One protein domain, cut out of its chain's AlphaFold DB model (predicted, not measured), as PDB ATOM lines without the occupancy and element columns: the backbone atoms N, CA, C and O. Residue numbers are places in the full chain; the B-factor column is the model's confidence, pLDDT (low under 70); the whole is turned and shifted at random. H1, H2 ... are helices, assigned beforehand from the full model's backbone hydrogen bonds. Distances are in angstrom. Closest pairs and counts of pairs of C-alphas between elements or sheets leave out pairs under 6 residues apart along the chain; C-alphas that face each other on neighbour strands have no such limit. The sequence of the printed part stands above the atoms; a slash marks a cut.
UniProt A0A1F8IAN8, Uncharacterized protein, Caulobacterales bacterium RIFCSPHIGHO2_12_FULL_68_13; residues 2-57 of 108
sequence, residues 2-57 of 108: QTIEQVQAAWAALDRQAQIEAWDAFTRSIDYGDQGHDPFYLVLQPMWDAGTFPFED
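What this domain is: This is residues 2 to 57 of the 108 residues of an uncharacterized protein of Caulobacterales bacterium RIFCSPHIGHO2_12_FULL_68_13 (UniProt A0A1F8IAN8). A short helix, H1, and the longest one, H2, form a V through a tight link, and short H3 lies crosswise over the opening of the V. The last residues, 50 to 57, run from H3 back toward the beginning of H2. The printed part has 56 residues with three named helices, in the order H1, H2, H3, and no named strand. It is all helix, compact and rounded, with a radius of gyration of the C-alphas of 10.6 A and spans of 29 by 27 by 19 A.

Where its parts are: H1, residues 4 to 12, begins with C-alpha 4 at (131.617, 151.237, 123.150) and measures 12.2 A. H2, residues 16 to 32, measures 24.7 A. H3, residues 41 to 49, measures 11.5 A and ends with C-alpha 49 at (123.407, 142.144, 111.389).

How they stand to each other: H1 and H2 are close but not clearly touching, with the closest C-alphas, Trp 11 and Gln 19, 7.4 A apart; they run opposite ways at a steep tilt of 55 degrees. H1 touches H3, closest at the C-alphas of Ile 4 and Leu 42, 6.5 A, about perpendicular at 78 degrees. H2, with residues 23 to 26 alone, only just touches H3, with 3 pairs of C-alphas within 8 A, the closest Trp 23 and Leu 44 at 7.3 A; they are about perpendicular at 75 degrees. Each O i to N i+4 pair is within hydrogen-bond range in H1 and H2, and 3 of 5 are in H3.

The domain as a whole: The C-alphas farthest apart, Gln 2 and Asp 57, are 29.4 A apart. The printed part has no cut, and no link is long. The pLDDT is under 70 at residue 2 and residues 56 to 57.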
ATOM      1  N   GLN A   2     132.401 148.108 130.024       68.19
ATOM      2  CA  GLN A   2     133.241 148.848 129.074       68.19
ATOM      3  C   GLN A   2     132.361 149.787 128.242       68.19
ATOM      4  O   GLN A   2     131.200 149.472 127.981       68.19
ATOM      5  N   THR A   3     132.884 150.950 127.860       85.88
ATOM      6  CA  THR A   3     132.204 151.830 126.899       85.88
ATOM      7  C   THR A   3     132.388 151.290 125.482       85.88
ATOM      8  O   THR A   3     133.364 150.592 125.207       85.88
ATOM      9  N   ILE A   4     131.485 151.636 124.561       84.19
ATOM     10  CA  ILE A   4     131.617 151.237 123.150       84.19
ATOM     11  C   ILE A   4     132.961 151.687 122.550       84.19
ATOM     12  O   ILE A   4     133.603 150.917 121.848       84.19
ATOM     13  N   GLU A   5     133.449 152.873 122.930       86.25
ATOM     14  CA  GLU A   5     134.757 153.401 122.512       86.25
ATOM     15  C   GLU A   5     135.928 152.533 122.999       86.25
ATOM     16  O   GLU A   5     136.901 152.333 122.275       86.25
ATOM     17  N   GLN A   6     135.843 151.977 124.214       86.31
ATOM     18  CA  GLN A   6     136.871 151.077 124.750       86.31
ATOM     19  C   GLN A   6     136.893 149.739 124.011       86.31
ATOM     20  O   GLN A   6     137.972 149.215 123.741       86.31
ATOM     21  N   VAL A   7     135.719 149.198 123.673       87.88
ATOM     22  CA  VAL A   7     135.610 147.946 122.912       87.88
ATOM     23  C   VAL A   7     136.118 148.147 121.483       87.88
ATOM     24  O   VAL A   7     136.893 147.332 120.994       87.88
ATOM     25  N   GLN A   8     135.773 149.268 120.843       87.88
ATOM     26  CA  GLN A   8     136.284 149.632 119.518       87.88
ATOM     27  C   GLN A   8     137.806 149.812 119.511       87.88
ATOM     28  O   GLN A   8     138.474 149.314 118.609       87.88
ATOM     29  N   ALA A   9     138.370 150.478 120.522       90.31
ATOM     30  CA  ALA A   9     139.817 150.632 120.642       90.31
ATOM     31  C   ALA A   9     140.526 149.287 120.872       90.31
ATOM     32  O   ALA A   9     141.573 149.042 120.277       90.31
ATOM     33  N   ALA A  10     139.952 148.407 121.698       92.31
ATOM     34  CA  ALA A  10     140.482 147.063 121.921       92.31
ATOM     35  C   ALA A  10     140.427 146.215 120.642       92.31
ATOM     36  O   ALA A  10     141.411 145.561 120.312       92.31
ATOM     37  N   TRP A  11     139.321 146.283 119.897       92.62
ATOM     38  CA  TRP A  11     139.159 145.622 118.604       92.62
ATOM     39  C   TRP A  11     140.174 146.116 117.563       92.62
ATOM     40  O   TRP A  11     140.830 145.320 116.894       92.62
ATOM     41  N   ALA A  12     140.355 147.436 117.457       90.69
ATOM     42  CA  ALA A  12     141.301 148.050 116.527       90.69
ATOM     43  C   ALA A  12     142.774 147.768 116.875       90.69
ATOM     44  O   ALA A  12     143.641 147.904 116.016       90.69
ATOM     45  N   ALA A  13     143.064 147.398 118.125       94.44
ATOM     46  CA  ALA A  13     144.400 147.015 118.569       94.44
ATOM     47  C   ALA A  13     144.745 145.546 118.269       94.44
ATOM     48  O   ALA A  13     145.913 145.173 118.381       94.44
ATOM     49  N   LEU A  14     143.756 144.715 117.918       92.06
ATOM     50  CA  LEU A  14     143.992 143.340 117.486       92.06
ATOM     51  C   LEU A  14     144.681 143.325 116.119       92.06
ATOM     52  O   LEU A  14     144.367 144.126 115.238       92.06
ATOM     53  N   ASP A  15     145.601 142.380 115.928       91.56
ATOM     54  CA  ASP A  15     146.103 142.077 114.592       91.56
ATOM     55  C   ASP A  15     145.059 141.302 113.767       91.56
ATOM     56  O   ASP A  15     144.041 140.834 114.284       91.56
ATOM     57  N   ARG A  16     145.311 141.160 112.457       86.88
ATOM     58  CA  ARG A  16     144.380 140.495 111.530       86.88
ATOM     59  C   ARG A  16     144.038 139.069 111.970       86.88
ATOM     60  O   ARG A  16     142.886 138.666 111.856       86.88
ATOM     61  N   GLN A  17     145.020 138.308 112.448       88.56
ATOM     62  CA  GLN A  17     144.809 136.913 112.833       88.56
ATOM     63  C   GLN A  17     143.925 136.828 114.082       88.56
ATOM     64  O   GLN A  17     142.976 136.049 114.112       88.56
ATOM     65  N   ALA A  18     144.172 137.687 115.070       91.50
ATOM     66  CA  ALA A  18     143.362 137.773 116.277       91.50
ATOM     67  C   ALA A  18     141.925 138.247 115.992       91.50
ATOM     68  O   ALA A  18     140.990 137.773 116.634       91.50
ATOM     69  N   GLN A  19     141.721 139.139 115.017       91.12
ATOM     70  CA  GLN A  19     140.377 139.537 114.575       91.12
ATOM     71  C   GLN A  19     139.618 138.380 113.913       91.12
ATOM     72  O   GLN A  19     138.429 138.211 114.182       91.12
ATOM     73  N   ILE A  20     140.291 137.566 113.091       89.56
ATOM     74  CA  ILE A  20     139.697 136.362 112.485       89.56
ATOM     75  C   ILE A  20     139.291 135.366 113.577       89.56
ATOM     76  O   ILE A  20     138.155 134.906 113.604       89.56
ATOM     77  N   GLU A  21     140.187 135.077 114.522       91.62
ATOM     78  CA  GLU A  21     139.904 134.144 115.619       91.62
ATOM     79  C   GLU A  21     138.759 134.629 116.518       91.62
ATOM     80  O   GLU A  21     137.919 133.829 116.935       91.62
ATOM     81  N   ALA A  22     138.693 135.937 116.786       93.62
ATOM     82  CA  ALA A  22     137.597 136.547 117.532       93.62
ATOM     83  C   ALA A  22     136.265 136.461 116.768       93.62
ATOM     84  O   ALA A  22     135.240 136.142 117.365       93.62
ATOM     85  N   TRP A  23     136.273 136.675 115.450       93.00
ATOM     86  CA  TRP A  23     135.090 136.507 114.605       93.00
ATOM     87  C   TRP A  23     134.593 135.053 114.565       93.00
ATOM     88  O   TRP A  23     133.399 134.797 114.723       93.00
ATOM     89  N   ASP A  24     135.497 134.083 114.435       90.81
ATOM     90  CA  ASP A  24     135.161 132.653 114.460       90.81
ATOM     91  C   ASP A  24     134.624 132.198 115.825       90.81
ATOM     92  O   ASP A  24     133.818 131.267 115.914       90.81
ATOM     93  N   ALA A  25     135.112 132.791 116.915       93.19
ATOM     94  CA  ALA A  25     134.586 132.537 118.252       93.19
ATOM     95  C   ALA A  25     133.184 133.144 118.417       93.19
ATOM     96  O   ALA A  25     132.275 132.466 118.896       93.19
ATOM     97  N   PHE A  26     132.997 134.380 117.954       94.44
ATOM     98  CA  PHE A  26     131.722 135.086 118.006       94.44
ATOM     99  C   PHE A  26     130.630 134.390 117.185       94.44
ATOM    100  O   PHE A  26     129.534 134.157 117.685       94.44
ATOM    101  N   THR A  27     130.914 133.988 115.949       91.25
ATOM    102  CA  THR A  27     129.937 133.269 115.110       91.25
ATOM    103  C   THR A  27     129.501 131.950 115.746       91.25
ATOM    104  O   THR A  27     128.306 131.680 115.832       91.25
ATOM    105  N   ARG A  28     130.433 131.187 116.331       92.31
ATOM    106  CA  ARG A  28     130.090 130.007 117.142       92.31
ATOM    107  C   ARG A  28     129.217 130.353 118.347       92.31
ATOM    108  O   ARG A  28     128.327 129.581 118.684       92.31
ATOM    109  N   SER A  29     129.451 131.491 118.997       92.12
ATOM    110  CA  SER A  29     128.633 131.921 120.136       92.12
ATOM    111  C   SER A  29     127.181 132.248 119.749       92.12
ATOM    112  O   SER A  29     126.253 132.065 120.535       92.12
ATOM    113  N   ILE A  30     126.942 132.667 118.501       90.62
ATOM    114  CA  ILE A  30     125.580 132.854 117.981       90.62
ATOM    115  C   ILE A  30     124.857 131.506 117.902       90.62
ATOM    116  O   ILE A  30     123.715 131.410 118.352       90.62
ATOM    117  N   ASP A  31     125.527 130.461 117.406       89.75
ATOM    118  CA  ASP A  31     124.951 129.112 117.311       89.75
ATOM    119  C   ASP A  31     124.556 128.549 118.688       89.75
ATOM    120  O   ASP A  31     123.565 127.825 118.815       89.75
ATOM    121  N   TYR A  32     125.316 128.895 119.733       89.88
ATOM    122  CA  TYR A  32     125.038 128.494 121.115       89.88
ATOM    123  C   TYR A  32     124.117 129.462 121.878       89.88
ATOM    124  O   TYR A  32     123.643 129.117 122.964       89.88
ATOM    125  N   GLY A  33     123.828 130.641 121.322       90.56
ATOM    126  CA  GLY A  33     123.004 131.677 121.948       90.56
ATOM    127  C   GLY A  33     123.670 132.398 123.128       90.56
ATOM    128  O   GLY A  33     122.963 132.909 124.000       90.56
ATOM    129  N   ASP A  34     125.004 132.421 123.195       92.88
ATOM    130  CA  ASP A  34     125.795 133.066 124.254       92.88
ATOM    131  C   ASP A  34     126.576 134.307 123.783       92.88
ATOM    132  O   ASP A  34     127.327 134.908 124.557       92.88
ATOM    133  N   GLN A  35     126.318 134.779 122.561       88.88
ATOM    134  CA  GLN A  35     126.989 135.921 121.937       88.88
ATOM    135  C   GLN A  35     126.920 137.223 122.745       88.88
ATOM    136  O   GLN A  35     127.826 138.048 122.671       88.88
ATOM    137  N   GLY A  36     125.886 137.407 123.575       86.94
ATOM    138  CA  GLY A  36     125.754 138.583 124.448       86.94
ATOM    139  C   GLY A  36     126.839 138.695 125.529       86.94
ATOM    140  O   GLY A  36     126.961 139.743 126.168       86.94
ATOM    141  N   HIS A  37     127.621 137.634 125.745       89.00
ATOM    142  CA  HIS A  37     128.772 137.617 126.647       89.00
ATOM    143  C   HIS A  37     130.112 137.849 125.938       89.00
ATOM    144  O   HIS A  37     131.136 137.943 126.619       89.00
ATOM    145  N   ASP A  38     130.120 137.959 124.607       91.75
ATOM    146  CA  ASP A  38     131.346 138.157 123.845       91.75
ATOM    147  C   ASP A  38     131.994 139.526 124.166       91.75
ATOM    148  O   ASP A  38     131.301 140.554 124.179       91.75
ATOM    149  N   PRO A  39     133.320 139.588 124.417       91.12
ATOM    150  CA  PRO A  39     134.020 140.836 124.735       91.12
ATOM    151  C   PRO A  39     133.894 141.918 123.656       91.12
ATOM    152  O   PRO A  39     133.995 143.109 123.958       91.12
ATOM    153  N   PHE A  40     133.677 141.509 122.407       92.81
ATOM    154  CA  PHE A  40     133.555 142.366 121.238       92.81
ATOM    155  C   PHE A  40     132.129 142.413 120.683       92.81
ATOM    156  O   PHE A  40     131.929 142.967 119.604       92.81
ATOM    157  N   TYR A  41     131.124 141.936 121.431       91.50
ATOM    158  CA  TYR A  41     129.713 141.941 121.028       91.50
ATOM    159  C   TYR A  41     129.260 143.280 120.418       91.50
ATOM    160  O   TYR A  41     128.644 143.311 119.356       91.50
ATOM    161  N   LEU A  42     129.628 144.408 121.043       89.31
ATOM    162  CA  LEU A  42     129.247 145.754 120.585       89.31
ATOM    163  C   LEU A  42     129.850 146.162 119.229       89.31
ATOM    164  O   LEU A  42     129.391 147.135 118.634       89.31
ATOM    165  N   VAL A  43     130.883 145.463 118.762       90.69
ATOM    166  CA  VAL A  43     131.521 145.676 117.456       90.69
ATOM    167  C   VAL A  43     131.063 144.617 116.456       90.69
ATOM    168  O   VAL A  43     130.746 144.960 115.320       90.69
ATOM    169  N   LEU A  44     130.994 143.353 116.878       91.56
ATOM    170  CA  LEU A  44     130.753 142.218 115.989       91.56
ATOM    171  C   LEU A  44     129.274 141.993 115.664       91.56
ATOM    172  O   LEU A  44     128.957 141.672 114.521       91.56
ATOM    173  N   GLN A  45     128.360 142.223 116.613       90.81
ATOM    174  CA  GLN A  45     126.924 142.066 116.363       90.81
ATOM    175  C   GLN A  45     126.423 143.001 115.246       90.81
ATOM    176  O   GLN A  45     125.774 142.505 114.330       90.81
ATOM    177  N   PRO A  46     126.765 144.308 115.222       88.38
ATOM    178  CA  PRO A  46     126.379 145.171 114.106       88.38
ATOM    179  C   PRO A  46     126.948 144.730 112.752       88.38
ATOM    180  O   PRO A  46     126.292 144.918 111.732       88.38
ATOM    181  N   MET A  47     128.160 144.157 112.722       87.19
ATOM    182  CA  MET A  47     128.755 143.644 111.482       87.19
ATOM    183  C   MET A  47     127.985 142.430 110.965       87.19
ATOM    184  O   MET A  47     127.655 142.387 109.780       87.19
ATOM    185  N   TRP A  48     127.648 141.499 111.864       87.94
ATOM    186  CA  TRP A  48     126.806 140.338 111.581       87.94
ATOM    187  C   TRP A  48     125.417 140.738 111.075       87.94
ATOM    188  O   TRP A  48     124.997 140.275 110.018       87.94
ATOM    189  N   ASP A  49     124.738 141.654 111.771       86.19
ATOM    190  CA  ASP A  49     123.407 142.144 111.389       86.19
ATOM    191  C   ASP A  49     123.418 142.831 110.011       86.19
ATOM    192  O   ASP A  49     122.438 142.773 109.270       86.19
ATOM    193  N   ALA A  50     124.536 143.470 109.656       81.56
ATOM    194  CA  ALA A  50     124.743 144.096 108.354       81.56
ATOM    195  C   ALA A  50     125.213 143.116 107.258       81.56
ATOM    196  O   ALA A  50     125.353 143.532 106.107       81.56
ATOM    197  N   GLY A  51     125.491 141.848 107.586       81.69
ATOM    198  CA  GLY A  51     126.060 140.869 106.651       81.69
ATOM    199  C   GLY A  51     127.473 141.224 106.175       81.69
ATOM    200  O   GLY A  51     127.858 140.899 105.053       81.69
ATOM    201  N   THR A  52     128.237 141.933 107.005       82.38
ATOM    202  CA  THR A  52     129.611 142.370 106.720       82.38
ATOM    203  C   THR A  52     130.619 141.574 107.544       82.38
ATOM    204  O   THR A  52     130.291 141.057 108.610       82.38
ATOM    205  N   PHE A  53     131.858 141.486 107.056       81.25
ATOM    206  CA  PHE A  53     132.928 140.731 107.705       81.25
ATOM    207  C   PHE A  53     134.034 141.677 108.183       81.25
ATOM    208  O   PHE A  53     134.322 142.668 107.507       81.25
ATOM    209  N   PRO A  54     134.691 141.381 109.318       76.19
ATOM    210  CA  PRO A  54     135.740 142.243 109.857       76.19
ATOM    211  C   PRO A  54     137.035 142.254 109.034       76.19
ATOM    212  O   PRO A  54     137.927 143.058 109.298       76.19
ATOM    213  N   PHE A  55     137.156 141.365 108.052       75.75
ATOM    214  CA  PHE A  55     138.308 141.246 107.173       75.75
ATOM    215  C   PHE A  55     137.881 141.471 105.722       75.75
ATOM    216  O   PHE A  55     136.953 140.841 105.220       75.75
ATOM    217  N   GLU A  56     138.605 142.356 105.035       63.50
ATOM    218  CA  GLU A  56     138.599 142.415 103.577       63.50
ATOM    219  C   GLU A  56     139.349 141.181 103.070       63.50
ATOM    220  O   GLU A  56     140.575 141.181 102.961       63.50
ATOM    221  N   ASP A  57     138.635 140.083 102.842       52.84
ATOM    222  CA  ASP A  57     139.182 138.974 102.071       52.84
ATOM    223  C   ASP A  57     138.720 139.137 100.622       52.84
ATOM    224  O   ASP A  57     137.524 139.058 100.329       52.84
TER     225      ASP A  57